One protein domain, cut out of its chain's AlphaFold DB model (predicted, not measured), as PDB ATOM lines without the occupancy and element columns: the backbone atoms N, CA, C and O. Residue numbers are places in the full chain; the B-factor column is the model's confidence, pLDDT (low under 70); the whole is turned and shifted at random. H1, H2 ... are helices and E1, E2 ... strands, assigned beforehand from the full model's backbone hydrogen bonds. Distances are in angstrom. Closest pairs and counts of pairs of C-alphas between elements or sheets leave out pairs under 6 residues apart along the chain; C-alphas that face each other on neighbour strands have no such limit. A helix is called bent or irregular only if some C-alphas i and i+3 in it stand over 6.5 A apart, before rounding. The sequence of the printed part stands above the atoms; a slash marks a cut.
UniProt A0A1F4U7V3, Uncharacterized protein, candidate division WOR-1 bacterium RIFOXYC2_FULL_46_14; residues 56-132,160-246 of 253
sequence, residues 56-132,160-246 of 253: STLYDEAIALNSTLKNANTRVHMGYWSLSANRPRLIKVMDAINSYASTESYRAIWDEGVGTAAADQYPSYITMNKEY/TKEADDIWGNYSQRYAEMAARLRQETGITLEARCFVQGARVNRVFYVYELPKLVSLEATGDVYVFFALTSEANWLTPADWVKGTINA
ATOM      1  N   SER A  56     -18.938  43.416  42.421       97.12
ATOM      2  CA  SER A  56     -19.236  42.087  42.966       97.12
ATOM      3  C   SER A  56     -20.726  41.768  42.892       97.12
ATOM      4  O   SER A  56     -21.078  40.641  42.574       97.12
ATOM      5  N   THR A  57     -21.601  42.757  43.104       97.50
ATOM      6  CA  THR A  57     -23.049  42.581  42.921       97.50
ATOM      7  C   THR A  57     -23.383  42.193  41.482       97.50
ATOM      8  O   THR A  57     -24.052  41.185  41.280       97.50
ATOM      9  N   LEU A  58     -22.873  42.926  40.486       97.75
ATOM     10  CA  LEU A  58     -23.104  42.599  39.072       97.75
ATOM     11  C   LEU A  58     -22.541  41.224  38.697       97.75
ATOM     12  O   LEU A  58     -23.189  40.457  37.988       97.75
ATOM     13  N   TYR A  59     -21.357  40.890  39.212       97.00
ATOM     14  CA  TYR A  59     -20.751  39.577  39.020       97.00
ATOM     15  C   TYR A  59     -21.632  38.455  39.582       97.00
ATOM     16  O   TYR A  59     -21.939  37.504  38.864       97.00
ATOM     17  N   ASP A  60     -22.072  38.568  40.834       97.56
ATOM     18  CA  ASP A  60     -22.903  37.554  41.482       97.56
ATOM     19  C   ASP A  60     -24.250  37.389  40.759       97.56
ATOM     20  O   ASP A  60     -24.704  36.262  40.550       97.56
ATOM     21  N   GLU A  61     -24.853  38.491  40.302       97.88
ATOM     22  CA  GLU A  61     -26.060  38.478  39.469       97.88
ATOM     23  C   GLU A  61     -25.821  37.750  38.135       97.88
ATOM     24  O   GLU A  61     -26.611  36.884  37.751       97.88
ATOM     25  N   ALA A  62     -24.704  38.022  37.453       96.88
ATOM     26  CA  ALA A  62     -24.349  37.343  36.210       96.88
ATOM     27  C   ALA A  62     -24.135  35.835  36.403       96.88
ATOM     28  O   ALA A  62     -24.653  35.037  35.619       96.88
ATOM     29  N   ILE A  63     -23.425  35.422  37.457       96.75
ATOM     30  CA  ILE A  63     -23.206  34.001  37.767       96.75
ATOM     31  C   ILE A  63     -24.512  33.303  38.166       96.75
ATOM     32  O   ILE A  63     -24.709  32.139  37.805       96.75
ATOM     33  N   ALA A  64     -25.403  33.986  38.889       97.00
ATOM     34  CA  ALA A  64     -26.703  33.439  39.268       97.00
ATOM     35  C   ALA A  64     -27.578  33.147  38.040       97.00
ATOM     36  O   ALA A  64     -28.221  32.099  37.982       97.00
ATOM     37  N   LEU A  65     -27.557  34.038  37.045       95.88
ATOM     38  CA  LEU A  65     -28.292  33.856  35.793       95.88
ATOM     39  C   LEU A  65     -27.621  32.835  34.866       95.88
ATOM     40  O   LEU A  65     -28.298  32.049  34.206       95.88
ATOM     41  N   ASN A  66     -26.287  32.810  34.824       94.25
ATOM     42  CA  ASN A  66     -25.544  31.863  34.007       94.25
ATOM     43  C   ASN A  66     -24.265  31.379  34.695       94.25
ATOM     44  O   ASN A  66     -23.170  31.917  34.524       94.25
ATOM     45  N   SER A  67     -24.384  30.254  35.396       94.19
ATOM     46  CA  SER A  67     -23.262  29.672  36.135       94.19
ATOM     47  C   SER A  67     -22.112  29.178  35.251       94.19
ATOM     48  O   SER A  67     -21.026  28.942  35.772       94.19
ATOM     49  N   THR A  68     -22.296  29.048  33.928       93.44
ATOM     50  CA  THR A  68     -21.213  28.629  33.017       93.44
ATOM     51  C   THR A  68     -20.158  29.710  32.799       93.44
ATOM     52  O   THR A  68     -19.053  29.388  32.359       93.44
ATOM     53  N   LEU A  69     -20.463  30.965  33.146       94.19
ATOM     54  CA  LEU A  69     -19.539  32.098  33.056       94.19
ATOM     55  C   LEU A  69     -18.291  31.933  33.936       94.19
ATOM     56  O   LEU A  69     -17.253  32.490  33.606       94.19
ATOM     57  N   LYS A  70     -18.358  31.136  35.013       93.06
ATOM     58  CA  LYS A  70     -17.203  30.849  35.885       93.06
ATOM     59  C   LYS A  70     -16.340  29.672  35.412       93.06
ATOM     60  O   LYS A  70     -15.345  29.342  36.050       93.06
ATOM     61  N   ASN A  71     -16.734  28.984  34.340       92.19
ATOM     62  CA  ASN A  71     -15.981  27.833  33.856       92.19
ATOM     63  C   ASN A  71     -14.730  28.309  33.108       92.19
ATOM     64  O   ASN A  71     -14.824  29.108  32.181       92.19
ATOM     65  N   ALA A  72     -13.575  27.722  33.426       89.19
ATOM     66  CA  ALA A  72     -12.277  28.057  32.826       89.19
ATOM     67  C   ALA A  72     -12.145  27.758  31.314       89.19
ATOM     68  O   ALA A  72     -11.102  28.030  30.732       89.19
ATOM     69  N   ASN A  73     -13.184  27.206  30.676       90.00
ATOM     70  CA  ASN A  73     -13.247  26.952  29.231       90.00
ATOM     71  C   ASN A  73     -14.349  27.777  28.536       90.00
ATOM     72  O   ASN A  73     -14.679  27.513  27.377       90.00
ATOM     73  N   THR A  74     -14.965  28.729  29.247       93.00
ATOM     74  CA  THR A  74     -16.013  29.591  28.698       93.00
ATOM     75  C   THR A  74     -15.424  30.925  28.262       93.00
ATOM     76  O   THR A  74     -15.023  31.729  29.097       93.00
ATOM     77  N   ARG A  75     -15.422  31.201  26.959       94.25
ATOM     78  CA  ARG A  75     -15.066  32.515  26.423       94.25
ATOM     79  C   ARG A  75     -16.240  33.469  26.596       94.25
ATOM     80  O   ARG A  75     -17.324  33.224  26.065       94.25
ATOM     81  N   VAL A  76     -16.018  34.539  27.354       96.62
ATOM     82  CA  VAL A  76     -17.045  35.541  27.646       96.62
ATOM     83  C   VAL A  76     -16.853  36.769  26.762       96.62
ATOM     84  O   VAL A  76     -15.765  37.346  26.698       96.62
ATOM     85  N   HIS A  77     -17.938  37.177  26.116       97.88
ATOM     86  CA  HIS A  77     -18.046  38.386  25.322       97.88
ATOM     87  C   HIS A  77     -18.916  39.411  26.044       97.88
ATOM     88  O   HIS A  77     -19.988  39.077  26.546       97.88
ATOM     89  N   MET A  78     -18.473  40.661  26.073       98.25
ATOM     90  CA  MET A  78     -19.185  41.778  26.690       98.25
ATOM     91  C   MET A  78     -19.621  42.764  25.617       98.25
ATOM     92  O   MET A  78     -18.809  43.179  24.788       98.25
ATOM     93  N   GLY A  79     -20.902  43.108  25.600       97.75
ATOM     94  CA  GLY A  79     -21.488  43.929  24.550       97.75
ATOM     95  C   GLY A  79     -21.563  45.401  24.927       97.75
ATOM     96  O   GLY A  79     -22.065  45.740  25.991       97.75
ATOM     97  N   TYR A  80     -21.142  46.273  24.010       97.88
ATOM     98  CA  TYR A  80     -21.228  47.724  24.161       97.88
ATOM     99  C   TYR A  80     -21.835  48.352  22.915       97.88
ATOM    100  O   TYR A  80     -21.495  47.999  21.778       97.88
ATOM    101  N   TRP A  81     -22.729  49.309  23.111       96.44
ATOM    102  CA  TRP A  81     -23.348  50.036  22.016       96.44
ATOM    103  C   TRP A  81     -23.590  51.487  22.403       96.44
ATOM    104  O   TRP A  81     -23.726  51.843  23.568       96.44
ATOM    105  N   SER A  82     -23.680  52.348  21.401       94.88
ATOM    106  CA  SER A  82     -24.164  53.709  21.592       94.88
ATOM    107  C   SER A  82     -24.954  54.133  20.364       94.88
ATOM    108  O   SER A  82     -24.635  53.699  19.265       94.88
ATOM    109  N   LEU A  83     -25.974  54.975  20.551       91.25
ATOM    110  CA  LEU A  83     -27.061  55.262  19.599       91.25
ATOM    111  C   LEU A  83     -28.050  54.103  19.414       91.25
ATOM    112  O   LEU A  83     -27.673  52.944  19.262       91.25
ATOM    113  N   SER A  84     -29.342  54.431  19.349       90.44
ATOM    114  CA  SER A  84     -30.429  53.447  19.231       90.44
ATOM    115  C   SER A  84     -30.291  52.528  18.012       90.44
ATOM    116  O   SER A  84     -30.618  51.349  18.099       90.44
ATOM    117  N   ALA A  85     -29.745  53.029  16.900       92.38
ATOM    118  CA  ALA A  85     -29.523  52.248  15.681       92.38
ATOM    119  C   ALA A  85     -28.470  51.132  15.834       92.38
ATOM    120  O   ALA A  85     -28.474  50.181  15.054       92.38
ATOM    121  N   ASN A  86     -27.574  51.228  16.823       95.19
ATOM    122  CA  ASN A  86     -26.523  50.240  17.056       95.19
ATOM    123  C   ASN A  86     -26.963  49.099  17.985       95.19
ATOM    124  O   ASN A  86     -26.461  47.984  17.840       95.19
ATOM    125  N   ARG A  87     -27.941  49.326  18.876       93.56
ATOM    126  CA  ARG A  87     -28.427  48.300  19.819       93.56
ATOM    127  C   ARG A  87     -28.881  47.005  19.123       93.56
ATOM    128  O   ARG A  87     -28.396  45.947  19.512       93.56
ATOM    129  N   PRO A  88     -29.730  47.030  18.071       93.31
ATOM    130  CA  PRO A  88     -30.155  45.796  17.401       93.31
ATOM    131  C   PRO A  88     -28.996  45.021  16.760       93.31
ATOM    132  O   PRO A  88     -29.042  43.796  16.674       93.31
ATOM    133  N   ARG A  89     -27.946  45.729  16.323       95.06
ATOM    134  CA  ARG A  89     -26.761  45.136  15.685       95.06
ATOM    135  C   ARG A  89     -25.917  44.380  16.703       95.06
ATOM    136  O   ARG A  89     -25.521  43.246  16.449       95.06
ATOM    137  N   LEU A  90     -25.723  44.980  17.878       95.19
ATOM    138  CA  LEU A  90     -25.071  44.308  18.993       95.19
ATOM    139  C   LEU A  90     -25.867  43.074  19.437       95.19
ATOM    140  O   LEU A  90     -25.277  42.008  19.559       95.19
ATOM    141  N   ILE A  91     -27.188  43.192  19.625       93.38
ATOM    142  CA  ILE A  91     -28.043  42.058  20.025       93.38
ATOM    143  C   ILE A  91     -27.863  40.879  19.065       93.38
ATOM    144  O   ILE A  91     -27.549  39.780  19.511       93.38
ATOM    145  N   LYS A  92     -27.937  41.118  17.747       94.38
ATOM    146  CA  LYS A  92     -27.714  40.086  16.718       94.38
ATOM    147  C   LYS A  92     -26.380  39.352  16.904       94.38
ATOM    148  O   LYS A  92     -26.338  38.129  16.790       94.38
ATOM    149  N   VAL A  93     -25.293  40.077  17.176       95.94
ATOM    150  CA  VAL A  93     -23.965  39.480  17.403       95.94
ATOM    151  C   VAL A  93     -23.926  38.670  18.697       95.94
ATOM    152  O   VAL A  93     -23.424  37.550  18.704       95.94
ATOM    153  N   MET A  94     -24.464  39.214  19.782       95.19
ATOM    154  CA  MET A  94     -24.419  38.584  21.099       95.19
ATOM    155  C   MET A  94     -25.301  37.323  21.162       95.19
ATOM    156  O   MET A  94     -24.886  36.302  21.714       95.19
ATOM    157  N   ASP A  95     -26.457  37.330  20.496       93.06
ATOM    158  CA  ASP A  95     -27.303  36.142  20.323       93.06
ATOM    159  C   ASP A  95     -26.607  35.065  19.473       93.06
ATOM    160  O   ASP A  95     -26.675  33.869  19.777       93.06
ATOM    161  N   ALA A  96     -25.884  35.474  18.424       94.81
ATOM    162  CA  ALA A  96     -25.092  34.556  17.608       94.81
ATOM    163  C   ALA A  96     -23.946  33.912  18.407       94.81
ATOM    164  O   ALA A  96     -23.647  32.741  18.193       94.81
ATOM    165  N   ILE A  97     -23.333  34.643  19.343       95.31
ATOM    166  CA  ILE A  97     -22.314  34.113  20.264       95.31
ATOM    167  C   ILE A  97     -22.933  33.067  21.199       95.31
ATOM    168  O   ILE A  97     -22.412  31.961  21.318       95.31
ATOM    169  N   ASN A  98     -24.070  33.380  21.829       91.88
ATOM    170  CA  ASN A  98     -24.728  32.470  22.773       91.88
ATOM    171  C   ASN A  98     -25.247  31.177  22.124       91.88
ATOM    172  O   ASN A  98     -25.285  30.134  22.779       91.88
ATOM    173  N   SER A  99     -25.642  31.238  20.852       90.44
ATOM    174  CA  SER A  99     -26.150  30.089  20.088       90.44
ATOM    175  C   SER A  99     -25.066  29.300  19.348       90.44
ATOM    176  O   SER A  99     -25.370  28.272  18.737       90.44
ATOM    177  N   TYR A 100     -23.807  29.745  19.391       91.62
ATOM    178  CA  TYR A 100     -22.739  29.104  18.641       91.62
ATOM    179  C   TYR A 100     -22.394  27.723  19.204       91.62
ATOM    180  O   TYR A 100     -21.993  27.570  20.359       91.62
ATOM    181  N   ALA A 101     -22.544  26.704  18.360       80.50
ATOM    182  CA  ALA A 101     -22.202  25.331  18.692       80.50
ATOM    183  C   ALA A 101     -20.716  25.071  18.409       80.50
ATOM    184  O   ALA A 101     -20.298  24.956  17.256       80.50
ATOM    185  N   SER A 102     -19.923  24.931  19.468       80.50
ATOM    186  CA  SER A 102     -18.501  24.590  19.393       80.50
ATOM    187  C   SER A 102     -18.061  23.729  20.573       80.50
ATOM    188  O   SER A 102     -18.802  23.525  21.530       80.50
ATOM    189  N   THR A 103     -16.835  23.208  20.497       73.31
ATOM    190  CA  THR A 103     -16.191  22.481  21.600       73.31
ATOM    191  C   THR A 103     -15.820  23.400  22.766       73.31
ATOM    192  O   THR A 103     -15.828  22.965  23.914       73.31
ATOM    193  N   GLU A 104     -15.515  24.667  22.480       78.94
ATOM    194  CA  GLU A 104     -15.415  25.733  23.477       78.94
ATOM    195  C   GLU A 104     -16.812  26.282  23.801       78.94
ATOM    196  O   GLU A 104     -17.690  26.313  22.936       78.94
ATOM    197  N   SER A 105     -17.028  26.724  25.040       90.25
ATOM    198  CA  SER A 105     -18.280  27.370  25.441       90.25
ATOM    199  C   SER A 105     -18.164  28.872  25.191       90.25
ATOM    200  O   SER A 105     -17.252  29.506  25.713       90.25
ATOM    201  N   TYR A 106     -19.075  29.449  24.414       94.62
ATOM    202  CA  TYR A 106     -19.134  30.892  24.168       94.62
ATOM    203  C   TYR A 106     -20.336  31.486  24.886       94.62
ATOM    204  O   TYR A 106     -21.445  30.953  24.797       94.62
ATOM    205  N   ARG A 107     -20.121  32.574  25.626       95.31
ATOM    206  CA  ARG A 107     -21.189  33.286  26.333       95.31
ATOM    207  C   ARG A 107     -21.075  34.778  26.124       95.31
ATOM    208  O   ARG A 107     -19.986  35.331  26.174       95.31
ATOM    209  N   ALA A 108     -22.211  35.410  25.917       95.81
ATOM    210  CA  ALA A 108     -22.348  36.842  25.772       95.81
ATOM    211  C   ALA A 108     -23.082  37.395  27.002       95.81
ATOM    212  O   ALA A 108     -24.028  36.773  27.487       95.81
ATOM    213  N   ILE A 109     -22.636  38.544  27.503       96.00
ATOM    214  CA  ILE A 109     -23.287  39.293  28.581       96.00
ATOM    215  C   ILE A 109     -23.412  40.769  28.196       96.00
ATOM    216  O   ILE A 109     -22.593  41.291  27.439       96.00
ATOM    217  N   TRP A 110     -24.404  41.448  28.750       93.25
ATOM    218  CA  TRP A 110     -24.773  42.839  28.503       93.25
ATOM    219  C   TRP A 110     -24.809  43.599  29.829       93.25
ATOM    220  O   TRP A 110     -24.892  42.982  30.887       93.25
ATOM    221  N   ASP A 111     -24.805  44.927  29.772       89.94
ATOM    222  CA  ASP A 111     -25.099  45.769  30.935       89.94
ATOM    223  C   ASP A 111     -26.491  45.468  31.514       89.94
ATOM    224  O   ASP A 111     -26.692  45.548  32.721       89.94
ATOM    225  N   GLU A 112     -27.436  45.042  30.672       87.62
ATOM    226  CA  GLU A 112     -28.770  44.629  31.102       87.62
ATOM    227  C   GLU A 112     -28.859  43.209  31.688       87.62
ATOM    228  O   GLU A 112     -29.812  42.942  32.422       87.62
ATOM    229  N   GLY A 113     -27.923  42.290  31.401       89.81
ATOM    230  CA  GLY A 113     -28.100  40.875  31.754       89.81
ATOM    231  C   GLY A 113     -27.214  39.846  31.041       89.81
ATOM    232  O   GLY A 113     -26.189  40.165  30.448       89.81
ATOM    233  N   VAL A 114     -27.635  38.577  31.065       84.81
ATOM    234  CA  VAL A 114     -27.065  37.462  30.267       84.81
ATOM    235  C   VAL A 114     -27.942  37.089  29.063       84.81
ATOM    236  O   VAL A 114     -27.730  36.053  28.429       84.81
ATOM    237  N   GLY A 115     -28.919  37.938  28.748       82.75
ATOM    238  CA  GLY A 115     -29.835  37.837  27.619       82.75
ATOM    239  C   GLY A 115     -30.725  39.077  27.543       82.75
ATOM    240  O   GLY A 115     -30.747  39.895  28.462       82.75
ATOM    241  N   THR A 116     -31.483  39.218  26.454       79.75
ATOM    242  CA  THR A 116     -32.411  40.351  26.269       79.75
ATOM    243  C   THR A 116     -33.812  40.080  26.822       79.75
ATOM    244  O   THR A 116     -34.669  40.966  26.812       79.75
ATOM    245  N   ALA A 117     -34.102  38.843  27.240       83.44
ATOM    246  CA  ALA A 117     -35.367  38.509  27.880       83.44
ATOM    247  C   ALA A 117     -35.362  38.996  29.333       83.44
ATOM    248  O   ALA A 117     -34.346  38.930  30.014       83.44
ATOM    249  N   ALA A 118     -36.517  39.428  29.845       79.12
ATOM    250  CA  ALA A 118     -36.621  39.969  31.206       79.12
ATOM    251  C   ALA A 118     -36.149  38.993  32.307       79.12
ATOM    252  O   ALA A 118     -35.693  39.433  33.355       79.12
ATOM    253  N   ALA A 119     -36.256  37.678  32.078       87.25
ATOM    254  CA  ALA A 119     -35.778  36.657  33.015       87.25
ATOM    255  C   ALA A 119     -34.243  36.542  33.064       87.25
ATOM    256  O   ALA A 119     -33.713  36.009  34.033       87.25
ATOM    257  N   ASP A 120     -33.557  37.063  32.047       91.12
ATOM    258  CA  ASP A 120     -32.102  37.030  31.911       91.12
ATOM    259  C   ASP A 120     -31.463  38.374  32.291       91.12
ATOM    260  O   ASP A 120     -30.258  38.553  32.108       91.12
ATOM    261  N   GLN A 121     -32.254  39.328  32.796       94.75
ATOM    262  CA  GLN A 121     -31.781  40.650  33.194       94.75
ATOM    263  C   GLN A 121     -31.280  40.676  34.638       94.75
ATOM    264  O   GLN A 121     -31.826  40.018  35.526       94.75
ATOM    265  N   TYR A 122     -30.263  41.498  34.885       97.12
ATOM    266  CA  TYR A 122     -29.726  41.725  36.220       97.12
ATOM    267  C   TYR A 122     -30.784  42.357  37.142       97.12
ATOM    268  O   TYR A 122     -31.404  43.357  36.764       97.12
ATOM    269  N   PRO A 123     -30.998  41.841  38.370       96.94
ATOM    270  CA  PRO A 123     -31.881  42.480  39.348       96.94
ATOM    271  C   PRO A 123     -31.545  43.960  39.588       96.94
ATOM    272  O   PRO A 123     -32.451  44.795  39.714       96.94
ATOM    273  N   SER A 124     -30.258  44.308  39.583       96.94
ATOM    274  CA  SER A 124     -29.789  45.690  39.635       96.94
ATOM    275  C   SER A 124     -30.263  46.537  38.445       96.94
ATOM    276  O   SER A 124     -30.771  47.639  38.661       96.94
ATOM    277  N   TYR A 125     -30.187  46.023  37.213       96.56
ATOM    278  CA  TYR A 125     -30.682  46.689  36.002       96.56
ATOM    279  C   TYR A 125     -32.208  46.852  36.016       96.56
ATOM    280  O   TYR A 125     -32.739  47.922  35.717       96.56
ATOM    281  N   ILE A 126     -32.933  45.813  36.435       95.44
ATOM    282  CA  ILE A 126     -34.392  45.869  36.600       95.44
ATOM    283  C   ILE A 126     -34.769  46.977  37.590       95.44
ATOM    284  O   ILE A 126     -35.705  47.737  37.345       95.44
ATOM    285  N   THR A 127     -34.032  47.094  38.697       95.94
ATOM    286  CA  THR A 127     -34.237  48.166  39.679       95.94
ATOM    287  C   THR A 127     -33.923  49.536  39.077       95.94
ATOM    288  O   THR A 127     -34.740  50.438  39.218       95.94
ATOM    289  N   MET A 128     -32.810  49.677  38.344       95.88
ATOM    290  CA  MET A 128     -32.441  50.914  37.632       95.88
ATOM    291  C   MET A 128     -33.545  51.402  36.686       95.88
ATOM    292  O   MET A 128     -33.860  52.590  36.671       95.88
ATOM    293  N   ASN A 129     -34.183  50.497  35.938       94.81
ATOM    294  CA  ASN A 129     -35.287  50.858  35.044       94.81
ATOM    295  C   ASN A 129     -36.541  51.314  35.796       94.81
ATOM    296  O   ASN A 129     -37.230  52.221  35.345       94.81
ATOM    297  N   LYS A 130     -36.824  50.732  36.967       96.12
ATOM    298  CA  LYS A 130     -37.958  51.150  37.812       96.12
ATOM    299  C   LYS A 130     -37.739  52.485  38.513       96.12
ATOM    300  O   LYS A 130     -38.682  53.023  39.091       96.12
ATOM    301  N   GLU A 131     -36.515  53.000  38.500       97.44
ATOM    302  CA  GLU A 131     -36.178  54.297  39.078       97.44
ATOM    303  C   GLU A 131     -36.346  55.457  38.089       97.44
ATOM    304  O   GLU A 131     -36.294  56.602  38.530       97.44
ATOM    305  N   TYR A 132     -36.574  55.180  36.795       96.88
ATOM    306  CA  TYR A 132     -36.952  56.158  35.759       96.88
ATOM    307  C   TYR A 132     -36.087  57.429  35.736       96.88
ATOM    308  O   TYR A 132     -36.584  58.555  35.686       96.88
ATOM    309  N   THR A 160     -30.480  66.193  34.663       95.88
ATOM    310  CA  THR A 160     -30.005  65.419  33.499       95.88
ATOM    311  C   THR A 160     -28.596  64.877  33.707       95.88
ATOM    312  O   THR A 160     -28.326  63.729  33.370       95.88
ATOM    313  N   LYS A 161     -27.724  65.668  34.344       95.69
ATOM    314  CA  LYS A 161     -26.373  65.239  34.701       95.69
ATOM    315  C   LYS A 161     -26.390  64.052  35.668       95.69
ATOM    316  O   LYS A 161     -25.639  63.110  35.465       95.69
ATOM    317  N   GLU A 162     -27.219  64.079  36.709       98.00
ATOM    318  CA  GLU A 162     -27.308  62.954  37.650       98.00
ATOM    319  C   GLU A 162     -27.843  61.693  36.973       98.00
ATOM    320  O   GLU A 162     -27.313  60.614  37.216       98.00
ATOM    321  N   ALA A 163     -28.836  61.809  36.088       97.50
ATOM    322  CA  ALA A 163     -29.319  60.669  35.310       97.50
ATOM    323  C   ALA A 163     -28.213  60.070  34.417       97.50
ATOM    324  O   ALA A 163     -28.031  58.849  34.404       97.50
ATOM    325  N   ASP A 164     -27.445  60.922  33.726       95.75
ATOM    326  CA  ASP A 164     -26.291  60.512  32.918       95.75
ATOM    327  C   ASP A 164     -25.201  59.851  33.782       95.75
ATOM    328  O   ASP A 164     -24.678  58.798  33.416       95.75
ATOM    329  N   ASP A 165     -24.872  60.432  34.940       97.50
ATOM    330  CA  ASP A 165     -23.871  59.908  35.873       97.50
ATOM    331  C   ASP A 165     -24.306  58.570  36.494       97.50
ATOM    332  O   ASP A 165     -23.478  57.683  36.696       97.50
ATOM    333  N   ILE A 166     -25.595  58.393  36.797       98.31
ATOM    334  CA  ILE A 166     -26.139  57.149  37.355       98.31
ATOM    335  C   ILE A 166     -26.011  56.014  36.334       98.31
ATOM    336  O   ILE A 166     -25.416  54.978  36.637       98.31
ATOM    337  N   TRP A 167     -26.502  56.202  35.108       97.31
ATOM    338  CA  TRP A 167     -26.367  55.184  34.059       97.31
ATOM    339  C   TRP A 167     -24.911  54.968  33.639       97.31
ATOM    340  O   TRP A 167     -24.485  53.832  33.427       97.31
ATOM    341  N   GLY A 168     -24.127  56.045  33.582       96.94
ATOM    342  CA  GLY A 168     -22.702  56.007  33.287       96.94
ATOM    343  C   GLY A 168     -21.903  55.191  34.296       96.94
ATOM    344  O   GLY A 168     -21.178  54.271  33.916       96.94
ATOM    345  N   ASN A 169     -22.083  55.466  35.589       97.94
ATOM    346  CA  ASN A 169     -21.417  54.722  36.654       97.94
ATOM    347  C   ASN A 169     -21.858  53.257  36.678       97.94
ATOM    348  O   ASN A 169     -21.007  52.388  36.850       97.94
ATOM    349  N   TYR A 170     -23.147  52.965  36.461       98.38
ATOM    350  CA  TYR A 170     -23.624  51.584  36.335       98.38
ATOM    351  C   TYR A 170     -22.881  50.839  35.219       98.38
ATOM    352  O   TYR A 170     -22.302  49.779  35.468       98.38
ATOM    353  N   SER A 171     -22.809  51.426  34.020       97.56
ATOM    354  CA  SER A 171     -22.130  50.781  32.895       97.56
ATOM    355  C   SER A 171     -20.611  50.669  33.088       97.56
ATOM    356  O   SER A 171     -19.989  49.677  32.702       97.56
ATOM    357  N   GLN A 172     -19.992  51.621  33.792       97.69
ATOM    358  CA  GLN A 172     -18.595  51.482  34.200       97.69
ATOM    359  C   GLN A 172     -18.385  50.265  35.120       97.69
ATOM    360  O   GLN A 172     -17.404  49.538  34.945       97.69
ATOM    361  N   ARG A 173     -19.280  50.022  36.092       98.19
ATOM    362  CA  ARG A 173     -19.195  48.830  36.961       98.19
ATOM    363  C   ARG A 173     -19.424  47.547  36.177       98.19
ATOM    364  O   ARG A 173     -18.742  46.560  36.446       98.19
ATOM    365  N   TYR A 174     -20.315  47.574  35.186       98.12
ATOM    366  CA  TYR A 174     -20.462  46.474  34.242       98.12
ATOM    367  C   TYR A 174     -19.135  46.193  33.526       98.12
ATOM    368  O   TYR A 174     -18.663  45.064  33.588       98.12
ATOM    369  N   ALA A 175     -18.466  47.201  32.956       98.06
ATOM    370  CA  ALA A 175     -17.169  47.011  32.301       98.06
ATOM    371  C   ALA A 175     -16.096  46.441  33.248       98.06
ATOM    372  O   ALA A 175     -15.345  45.537  32.879       98.06
ATOM    373  N   GLU A 176     -16.050  46.915  34.494       97.75
ATOM    374  CA  GLU A 176     -15.122  46.430  35.527       97.75
ATOM    375  C   GLU A 176     -15.312  44.958  35.904       97.75
ATOM    376  O   GLU A 176     -14.362  44.316  36.362       97.75
ATOM    377  N   MET A 177     -16.493  44.388  35.656       97.19
ATOM    378  CA  MET A 177     -16.748  42.963  35.862       97.19
ATOM    379  C   MET A 177     -15.808  42.076  35.030       97.19
ATOM    380  O   MET A 177     -15.539  40.942  35.428       97.19
ATOM    381  N   ALA A 178     -15.245  42.589  33.929       97.81
ATOM    382  CA  ALA A 178     -14.258  41.869  33.128       97.81
ATOM    383  C   ALA A 178     -13.036  41.432  33.951       97.81
ATOM    384  O   ALA A 178     -12.647  40.268  33.893       97.81
ATOM    385  N   ALA A 179     -12.475  42.324  34.776       97.44
ATOM    386  CA  ALA A 179     -11.331  41.989  35.628       97.44
ATOM    387  C   ALA A 179     -11.687  40.890  36.640       97.44
ATOM    388  O   ALA A 179     -10.906  39.969  36.881       97.44
ATOM    389  N   ARG A 180     -12.907  40.936  37.196       95.88
ATOM    390  CA  ARG A 180     -13.390  39.915  38.132       95.88
ATOM    391  C   ARG A 180     -13.557  38.555  37.450       95.88
ATOM    392  O   ARG A 180     -13.077  37.552  37.968       95.88
ATOM    393  N   LEU A 181     -14.179  38.519  36.272       96.12
ATOM    394  CA  LEU A 181     -14.322  37.296  35.476       96.12
ATOM    395  C   LEU A 181     -12.954  36.735  35.068       96.12
ATOM    396  O   LEU A 181     -12.738  35.526  35.165       96.12
ATOM    397  N   ARG A 182     -12.000  37.591  34.683       96.69
ATOM    398  CA  ARG A 182     -10.627  37.184  34.356       96.69
ATOM    399  C   ARG A 182      -9.909  36.555  35.545       96.69
ATOM    400  O   ARG A 182      -9.218  35.547  35.366       96.69
ATOM    401  N   GLN A 183     -10.048  37.163  36.724       94.88
ATOM    402  CA  GLN A 183      -9.451  36.696  37.974       94.88
ATOM    403  C   GLN A 183      -9.939  35.287  38.334       94.88
ATOM    404  O   GLN A 183      -9.140  34.453  38.749       94.88
ATOM    405  N   GLU A 184     -11.234  35.024  38.158       92.25
ATOM    406  CA  GLU A 184     -11.870  33.760  38.544       92.25
ATOM    407  C   GLU A 184     -11.660  32.648  37.502       92.25
ATOM    408  O   GLU A 184     -11.474  31.485  37.853       92.25
ATOM    409  N   THR A 185     -11.670  32.987  36.209       93.56
ATOM    410  CA  THR A 185     -11.661  31.985  35.124       93.56
ATOM    411  C   THR A 185     -10.295  31.730  34.512       93.56
ATOM    412  O   THR A 185     -10.090  30.693  33.885       93.56
ATOM    413  N   GLY A 186      -9.359  32.672  34.625       94.62
ATOM    414  CA  GLY A 186      -8.107  32.572  33.888       94.62
ATOM    415  C   GLY A 186      -8.188  33.032  32.419       94.62
ATOM    416  O   GLY A 186      -7.166  32.980  31.732       94.62
ATOM    417  N   ILE A 187      -9.344  33.504  31.933       93.81
ATOM    418  CA  ILE A 187      -9.578  33.809  30.510       93.81
ATOM    419  C   ILE A 187      -9.753  35.308  30.282       93.81
ATOM    420  O   ILE A 187     -10.586  35.935  30.926       93.81
ATOM    421  N   THR A 188      -8.994  35.873  29.341       97.00
ATOM    422  CA  THR A 188      -9.198  37.246  28.843       97.00
ATOM    423  C   THR A 188     -10.513  37.343  28.079       97.00
ATOM    424  O   THR A 188     -10.771  36.542  27.180       97.00
ATOM    425  N   LEU A 189     -11.334  38.328  28.439       97.62
ATOM    426  CA  LEU A 189     -12.652  38.533  27.849       97.62
ATOM    427  C   LEU A 189     -12.555  39.275  26.516       97.62
ATOM    428  O   LEU A 189     -11.530  39.872  26.191       97.62
ATOM    429  N   GLU A 190     -13.648  39.294  25.759       98.25
ATOM    430  CA  GLU A 190     -13.739  40.070  24.524       98.25
ATOM    431  C   GLU A 190     -14.863  41.110  24.589       98.25
ATOM    432  O   GLU A 190     -16.042  40.766  24.626       98.25
ATOM    433  N   ALA A 191     -14.522  42.395  24.542       98.50
ATOM    434  CA  ALA A 191     -15.499  43.468  24.398       98.50
ATOM    435  C   ALA A 191     -15.852  43.670  22.916       98.50
ATOM    436  O   ALA A 191     -14.967  43.859  22.079       98.50
ATOM    437  N   ARG A 192     -17.146  43.640  22.584       98.31
ATOM    438  CA  ARG A 192     -17.686  43.849  21.234       98.31
ATOM    439  C   ARG A 192     -18.460  45.164  21.192       98.31
ATOM    440  O   ARG A 192     -19.488  45.298  21.851       98.31
ATOM    441  N   CYS A 193     -17.967  46.129  20.416       98.44
ATOM    442  CA  CYS A 193     -18.441  47.512  20.443       98.44
ATOM    443  C   CYS A 193     -19.077  47.943  19.107       98.44
ATOM    444  O   CYS A 193     -18.398  48.001  18.079       98.44
ATOM    445  N   PHE A 194     -20.355  48.339  19.136       97.88
ATOM    446  CA  PHE A 194     -21.049  49.044  18.045       97.88
ATOM    447  C   PHE A 194     -21.291  50.511  18.431       97.88
ATOM    448  O   PHE A 194     -22.336  50.866  18.980       97.88
ATOM    449  N   VAL A 195     -20.304  51.374  18.177       97.19
ATOM    450  CA  VAL A 195     -20.288  52.755  18.707       97.19
ATOM    451  C   VAL A 195     -20.005  53.826  17.652       97.19
ATOM    452  O   VAL A 195     -19.852  54.996  17.983       97.19
ATOM    453  N   GLN A 196     -19.965  53.457  16.368       95.50
ATOM    454  CA  GLN A 196     -19.791  54.418  15.278       95.50
ATOM    455  C   GLN A 196     -20.875  55.509  15.329       95.50
ATOM    456  O   GLN A 196     -22.061  55.198  15.473       95.50
ATOM    457  N   GLY A 197     -20.453  56.772  15.194       94.56
ATOM    458  CA  GLY A 197     -21.320  57.959  15.246       94.56
ATOM    459  C   GLY A 197     -21.706  58.403  16.660       94.56
ATOM    460  O   GLY A 197     -22.445  59.368  16.837       94.56
ATOM    461  N   ALA A 198     -21.249  57.711  17.705       94.81
ATOM    462  CA  ALA A 198     -21.574  58.121  19.061       94.81
ATOM    463  C   ALA A 198     -20.905  59.456  19.426       94.81
ATOM    464  O   ALA A 198     -19.760  59.724  19.071       94.81
ATOM    465  N   ARG A 199     -21.642  60.297  20.154       94.81
ATOM    466  CA  ARG A 199     -21.160  61.610  20.597       94.81
ATOM    467  C   ARG A 199     -20.231  61.492  21.797       94.81
ATOM    468  O   ARG A 199     -20.372  60.574  22.605       94.81
ATOM    469  N   VAL A 200     -19.357  62.480  21.953       95.88
ATOM    470  CA  VAL A 200     -18.344  62.542  23.019       95.88
ATOM    471  C   VAL A 200     -18.935  62.494  24.430       95.88
ATOM    472  O   VAL A 200     -18.297  61.985  25.342       95.88
ATOM    473  N   ASN A 201     -20.168  62.970  24.613       93.56
ATOM    474  CA  ASN A 201     -20.862  62.987  25.901       93.56
ATOM    475  C   ASN A 201     -21.743  61.748  26.153       93.56
ATOM    476  O   ASN A 201     -22.520  61.737  27.101       93.56
ATOM    477  N   ARG A 202     -21.681  60.713  25.304       93.75
ATOM    478  CA  ARG A 202     -22.430  59.463  25.517       93.75
ATOM    479  C   ARG A 202     -21.723  58.567  26.525       93.75
ATOM    480  O   ARG A 202     -20.496  58.563  26.594       93.75
ATOM    481  N   VAL A 203     -22.514  57.723  27.195       94.94
ATOM    482  CA  VAL A 203     -22.060  56.736  28.190       94.94
ATOM    483  C   VAL A 203     -20.782  56.008  27.758       94.94
ATOM    484  O   VAL A 203     -19.814  55.991  28.516       94.94
ATOM    485  N   PHE A 204     -20.730  55.517  26.512       97.25
ATOM    486  CA  PHE A 204     -19.549  54.821  26.000       97.25
ATOM    487  C   PHE A 204     -18.258  55.641  26.110       97.25
ATOM    488  O   PHE A 204     -17.278  55.161  26.663       97.25
ATOM    489  N   TYR A 205     -18.230  56.883  25.624       97.62
ATOM    490  CA  TYR A 205     -16.996  57.678  25.622       97.62
ATOM    491  C   TYR A 205     -16.652  58.271  26.985       97.62
ATOM    492  O   TYR A 205     -15.474  58.472  27.275       97.62
ATOM    493  N   VAL A 206     -17.659  58.545  27.817       97.38
ATOM    494  CA  VAL A 206     -17.447  59.171  29.127       97.38
ATOM    495  C   VAL A 206     -17.060  58.138  30.192       97.38
ATOM    496  O   VAL A 206     -16.197  58.425  31.017       97.38
ATOM    497  N   TYR A 207     -17.647  56.938  30.161       97.62
ATOM    498  CA  TYR A 207     -17.556  55.967  31.260       97.62
ATOM    499  C   TYR A 207     -16.945  54.624  30.846       97.62
ATOM    500  O   TYR A 207     -16.052  54.111  31.524       97.62
ATOM    501  N   GLU A 208     -17.393  54.045  29.730       98.25
ATOM    502  CA  GLU A 208     -17.016  52.675  29.349       98.25
ATOM    503  C   GLU A 208     -15.629  52.626  28.695       98.25
ATOM    504  O   GLU A 208     -14.766  51.869  29.132       98.25
ATOM    505  N   LEU A 209     -15.365  53.457  27.683       98.56
ATOM    506  CA  LEU A 209     -14.109  53.463  26.933       98.56
ATOM    507  C   LEU A 209     -12.888  53.747  27.820       98.56
ATOM    508  O   LEU A 209     -11.933  52.975  27.726       98.56
ATOM    509  N   PRO A 210     -12.875  54.762  28.712       98.50
ATOM    510  CA  PRO A 210     -11.742  54.966  29.615       98.50
ATOM    511  C   PRO A 210     -11.465  53.738  30.487       98.50
ATOM    512  O   PRO A 210     -10.310  53.403  30.761       98.50
ATOM    513  N   LYS A 211     -12.522  53.024  30.895       98.38
ATOM    514  CA  LYS A 211     -12.385  51.791  31.662       98.38
ATOM    515  C   LYS A 211     -11.857  50.638  30.812       98.38
ATOM    516  O   LYS A 211     -10.939  49.948  31.246       98.38
ATOM    517  N   LEU A 212     -12.374  50.467  29.599       98.75
ATOM    518  CA  LEU A 212     -11.898  49.471  28.640       98.75
ATOM    519  C   LEU A 212     -10.419  49.681  28.284       98.75
ATOM    520  O   LEU A 212      -9.691  48.701  28.188       98.75
ATOM    521  N   VAL A 213      -9.949  50.930  28.174       98.75
ATOM    522  CA  VAL A 213      -8.519  51.254  27.984       98.75
ATOM    523  C   VAL A 213      -7.680  50.709  29.142       98.75
ATOM    524  O   VAL A 213      -6.667  50.048  28.921       98.75
ATOM    525  N   SER A 214      -8.116  50.943  30.385       98.50
ATOM    526  CA  SER A 214      -7.431  50.425  31.574       98.50
ATOM    527  C   SER A 214      -7.410  48.895  31.617       98.50
ATOM    528  O   SER A 214      -6.383  48.326  31.971       98.50
ATOM    529  N   LEU A 215      -8.529  48.244  31.293       98.69
ATOM    530  CA  LEU A 215      -8.671  46.783  31.337       98.69
ATOM    531  C   LEU A 215      -7.895  46.090  30.210       98.69
ATOM    532  O   LEU A 215      -7.377  44.987  30.379       98.69
ATOM    533  N   GLU A 216      -7.802  46.724  29.043       98.75
ATOM    534  CA  GLU A 216      -6.996  46.210  27.939       98.75
ATOM    535  C   GLU A 216      -5.500  46.283  28.274       98.75
ATOM    536  O   GLU A 216      -4.760  45.339  28.000       98.75
ATOM    537  N   ALA A 217      -5.060  47.352  28.948       98.50
ATOM    538  CA  ALA A 217      -3.673  47.508  29.386       98.50
ATOM    539  C   ALA A 217      -3.232  46.450  30.419       98.50
ATOM    540  O   ALA A 217      -2.057  46.084  30.454       98.50
ATOM    541  N   THR A 218      -4.154  45.940  31.241       98.25
ATOM    542  CA  THR A 218      -3.903  44.862  32.215       98.25
ATOM    543  C   THR A 218      -4.118  43.458  31.638       98.25
ATOM    544  O   THR A 218      -3.800  42.472  32.301       98.25
ATOM    545  N   GLY A 219      -4.603  43.345  30.396       98.25
ATOM    546  CA  GLY A 219      -4.877  42.066  29.735       98.25
ATOM    547  C   GLY A 219      -6.184  41.393  30.169       98.25
ATOM    548  O   GLY A 219      -6.391  40.212  29.867       98.25
ATOM    549  N   ASP A 220      -7.069  42.120  30.855       98.50
ATOM    550  CA  ASP A 220      -8.372  41.612  31.298       98.50
ATOM    551  C   ASP A 220      -9.355  41.469  30.130       98.50
ATOM    552  O   ASP A 220     -10.183  40.553  30.117       98.50
ATOM    553  N   VAL A 221      -9.232  42.331  29.115       98.56
ATOM    554  CA  VAL A 221     -10.118  42.352  27.946       98.56
ATOM    555  C   VAL A 221      -9.357  42.599  26.641       98.56
ATOM    556  O   VAL A 221      -8.382  43.344  26.597       98.56
ATOM    557  N   TYR A 222      -9.839  42.006  25.553       98.69
ATOM    558  CA  TYR A 222      -9.559  42.440  24.188       98.69
ATOM    559  C   TYR A 222     -10.744  43.234  23.654       98.69
ATOM    560  O   TYR A 222     -11.867  42.729  23.650       98.69
ATOM    561  N   VAL A 223     -10.512  44.453  23.170       98.81
ATOM    562  CA  VAL A 223     -11.592  45.306  22.659       98.81
ATOM    563  C   VAL A 223     -11.664  45.229  21.141       98.81
ATOM    564  O   VAL A 223     -10.643  45.324  20.463       98.81
ATOM    565  N   PHE A 224     -12.868  45.063  20.601       98.81
ATOM    566  CA  PHE A 224     -13.129  44.987  19.168       98.81
ATOM    567  C   PHE A 224     -14.231  45.964  18.768       98.81
ATOM    568  O   PHE A 224     -15.365  45.865  19.242       98.81
ATOM    569  N   PHE A 225     -13.924  46.853  17.829       98.69
ATOM    570  CA  PHE A 225     -14.893  47.769  17.233       98.69
ATOM    571  C   PHE A 225     -15.387  47.223  15.901       98.69
ATOM    572  O   PHE A 225     -14.582  46.845  15.047       98.69
ATOM    573  N   ALA A 226     -16.706  47.185  15.726       98.38
ATOM    574  CA  ALA A 226     -17.319  46.810  14.462       98.38
ATOM    575  C   ALA A 226     -17.011  47.868  13.392       98.38
ATOM    576  O   ALA A 226     -17.265  49.057  13.599       98.38
ATOM    577  N   LEU A 227     -16.498  47.438  12.239       97.06
ATOM    578  CA  LEU A 227     -16.212  48.324  11.103       97.06
ATOM    579  C   LEU A 227     -17.462  48.642  10.277       97.06
ATOM    580  O   LEU A 227     -17.514  49.655   9.581       97.06
ATOM    581  N   THR A 228     -18.477  47.779  10.343       95.19
ATOM    582  CA  THR A 228     -19.737  47.940   9.613       95.19
ATOM    583  C   THR A 228     -20.928  47.569  10.491       95.19
ATOM    584  O   THR A 228     -20.789  46.930  11.533       95.19
ATOM    585  N   SER A 229     -22.132  47.941  10.053       92.69
ATOM    586  CA  SER A 229     -23.371  47.566  10.741       92.69
ATOM    587  C   SER A 229     -23.676  46.068  10.706       92.69
ATOM    588  O   SER A 229     -24.464  45.605  11.526       92.69
ATOM    589  N   GLU A 230     -23.068  45.333   9.774       95.31
ATOM    590  CA  GLU A 230     -23.310  43.907   9.541       95.31
ATOM    591  C   GLU A 230     -22.182  43.014  10.064       95.31
ATOM    592  O   GLU A 230     -22.130  41.837   9.713       95.31
ATOM    593  N   ALA A 231     -21.296  43.565  10.899       97.50
ATOM    594  CA  ALA A 231     -20.133  42.858  11.409       97.50
ATOM    595  C   ALA A 231     -20.496  41.493  12.014       97.50
ATOM    596  O   ALA A 231     -21.334  41.382  12.912       97.50
ATOM    597  N   ASN A 232     -19.829  40.449  11.532       96.69
ATOM    598  CA  ASN A 232     -19.950  39.087  12.014       96.69
ATOM    599  C   ASN A 232     -18.782  38.775  12.955       96.69
ATOM    600  O   ASN A 232     -17.617  38.907  12.585       96.69
ATOM    601  N   TRP A 233     -19.069  38.334  14.179       95.81
ATOM    602  CA  TRP A 233     -18.042  38.057  15.192       95.81
ATOM    603  C   TRP A 233     -17.054  36.945  14.801       95.81
ATOM    604  O   TRP A 233     -15.925  36.942  15.291       95.81
ATOM    605  N   LEU A 234     -17.445  36.056  13.878       95.69
ATOM    606  CA  LEU A 234     -16.593  35.004  13.314       95.69
ATOM    607  C   LEU A 234     -15.713  35.478  12.149       95.69
ATOM    608  O   LEU A 234     -14.875  34.714  11.680       95.69
ATOM    609  N   THR A 235     -15.906  36.702  11.651       97.50
ATOM    610  CA  THR A 235     -15.152  37.258  10.518       97.50
ATOM    611  C   THR A 235     -14.186  38.324  11.032       97.50
ATOM    612  O   THR A 235     -14.602  39.459  11.251       97.50
ATOM    613  N   PRO A 236     -12.886  38.020  11.230       96.88
ATOM    614  CA  PRO A 236     -11.944  38.971  11.826       96.88
ATOM    615  C   PRO A 236     -11.837  40.302  11.074       96.88
ATOM    616  O   PRO A 236     -11.618  41.331  11.699       96.88
ATOM    617  N   ALA A 237     -12.030  40.291   9.751       97.94
ATOM    618  CA  ALA A 237     -11.990  41.487   8.912       97.94
ATOM    619  C   ALA A 237     -13.130  42.485   9.188       97.94
ATOM    620  O   ALA A 237     -13.025  43.632   8.771       97.94
ATOM    621  N   ASP A 238     -14.184  42.077   9.899       98.31
ATOM    622  CA  ASP A 238     -15.293  42.959  10.275       98.31
ATOM    623  C   ASP A 238     -14.995  43.785  11.538       98.31
ATOM    624  O   ASP A 238     -15.795  44.645  11.924       98.31
ATOM    625  N   TRP A 239     -13.856  43.531  12.192       98.50
ATOM    626  CA  TRP A 239     -13.505  44.110  13.482       98.50
ATOM    627  C   TRP A 239     -12.107  44.703  13.472       98.50
ATOM    628  O   TRP A 239     -11.153  44.098  12.986       98.50
ATOM    629  N   VAL A 240     -11.959  45.854  14.119       98.50
ATOM    630  CA  VAL A 240     -10.647  46.392  14.467       98.50
ATOM    631  C   VAL A 240     -10.396  46.203  15.960       98.50
ATOM    632  O   VAL A 240     -11.225  46.564  16.796       98.50
ATOM    633  N   LYS A 241      -9.267  45.569  16.293       98.56
ATOM    634  CA  LYS A 241      -8.875  45.250  17.671       98.56
ATOM    635  C   LYS A 241      -8.114  46.414  18.305       98.56
ATOM    636  O   LYS A 241      -7.255  47.000  17.652       98.56
ATOM    637  N   GLY A 242      -8.350  46.679  19.584       98.56
ATOM    638  CA  GLY A 242      -7.611  47.652  20.386       98.56
ATOM    639  C   GLY A 242      -8.390  48.940  20.618       98.56
ATOM    640  O   GLY A 242      -8.898  49.538  19.673       98.56
ATOM    641  N   THR A 243      -8.418  49.413  21.861       98.62
ATOM    642  CA  THR A 243      -9.016  50.700  22.268       98.62
ATOM    643  C   THR A 243      -8.413  51.907  21.557       98.62
ATOM    644  O   THR A 243      -9.108  52.898  21.344       98.62
ATOM    645  N   ILE A 244      -7.164  51.804  21.094       98.25
ATOM    646  CA  ILE A 244      -6.524  52.811  20.233       98.25
ATOM    647  C   ILE A 244      -7.269  53.035  18.906       98.25
ATOM    648  O   ILE A 244      -7.129  54.090  18.294       98.25
ATOM    649  N   ASN A 245      -8.077  52.062  18.478       98.38
ATOM    650  CA  ASN A 245      -8.887  52.117  17.264       98.38
ATOM    651  C   ASN A 245     -10.353  52.489  17.540       98.38
ATOM    652  O   ASN A 245     -11.205  52.290  16.672       98.38
ATOM    653  N   ALA A 246     -10.668  53.008  18.732       97.94
ATOM    654  CA  ALA A 246     -11.997  53.535  19.011       97.94
ATOM    655  C   ALA A 246     -12.368  54.606  17.965       97.94
ATOM    656  O   ALA A 246     -11.558  55.506  17.712       97.94
TER     657      ALA A 246
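What this domain is: This is residues 56 to 132 and 160 to 246 of the 253 residues of an uncharacterized protein of candidate division WOR-1 bacterium RIFOXYC2_FULL_46_14 (UniProt A0A1F4U7V3). A strongly twisted sheet of five strands lies between helices: the long H5 and H6, side by side, cover one face, and H3 covers the other. H1 and the short H2 pack on H5, with H4 near H1 and H5. The printed part has 164 residues with six named helices and five named strands, in the order H1 H2 E1 H3 E2 H4 H5 E3 H6 E4 E5. The sheet is mixed, ordered E2 E1 E3 E4 E5, and the class is mixed, helices and strands. The whole is compact, with a radius of gyration of the C-alphas of 14.8 A and spans of 47 by 34 by 30 A.

How they stand to each other: The sheet runs E2, residues 105 to 109, E1, residues 74 to 81, E3, residues 189 to 194, E4, residues 221 to 226, and E5, residues 239 to 241. E2 and E1 are parallel, with N 75 and O 105 2.8 A apart, within hydrogen-bond range. E1 and E3 are parallel, with N 78 and O 190 at 2.8 A, and E3 and E4 are parallel, with N 191 and O 222 at 2.8 A. E4 and E5 form an antiparallel hairpin, with N 225 and O 240 at 2.9 A. H3, residues 87 to 98, is on the sheet at a height of 7.8 A, over E1 and E3. H5, residues 160 to 185, and H6, residues 203 to 217, are on the opposite face, at heights of 10.9 A and 9.9 A: three layers, helices on both faces of a sheet. E1, H3, E2 and E3, H6, E4 are strand-helix-strand units, parallel neighbour strands with a helix between, each with a right-handed crossover. H5 and H6 touch at a shallow tilt of 23 degrees, the same way; their closest C-alphas, of Gly 168 and Val 203, are 5.2 A apart. H1, residues 56 to 65, touches residues 173 to 181 of H5, the closest C-alphas being those of Tyr 59 and Met 177, 6.1 A. H2, residues 67 to 70, touches H5, with C-alphas of Lys 70 and Thr 185 closest at 5.7 A, and only grazes the sheet. H4, residues 123 to 130, is close to but not clearly touching H1, with C-alphas of Glu 61 and Pro 123 closest at 7.1 A. Every O i to N i+4 pair is within hydrogen-bond range in H1, H3 and H4, against 19 of 22 in H5 and 8 of 11 in H6; H2 is too short for such a pair.

Where its parts are: H1 begins at C-alpha 56 (-19.236, 42.087, 42.966), and E5 ends at C-alpha 241 (-8.875, 45.250, 17.671). From first to last C-alpha, H5 measures 38.2 A, E1 22.7 A and H6 20.6 A. H6 is only just irregular, with C-alphas 206 and 209 7.0 A apart.

The domain as a whole: The C-alphas farthest apart, of Thr 103 and Thr 160, are 46.6 A apart. Residues 133 to 159 are not printed, and C-alphas 132 and 160 are 11.8 A apart across the cut. The links E2 to H4 and E4 to E5 are long. The mean pLDDT of the printed part is 95.1, and no printed residue is under 70.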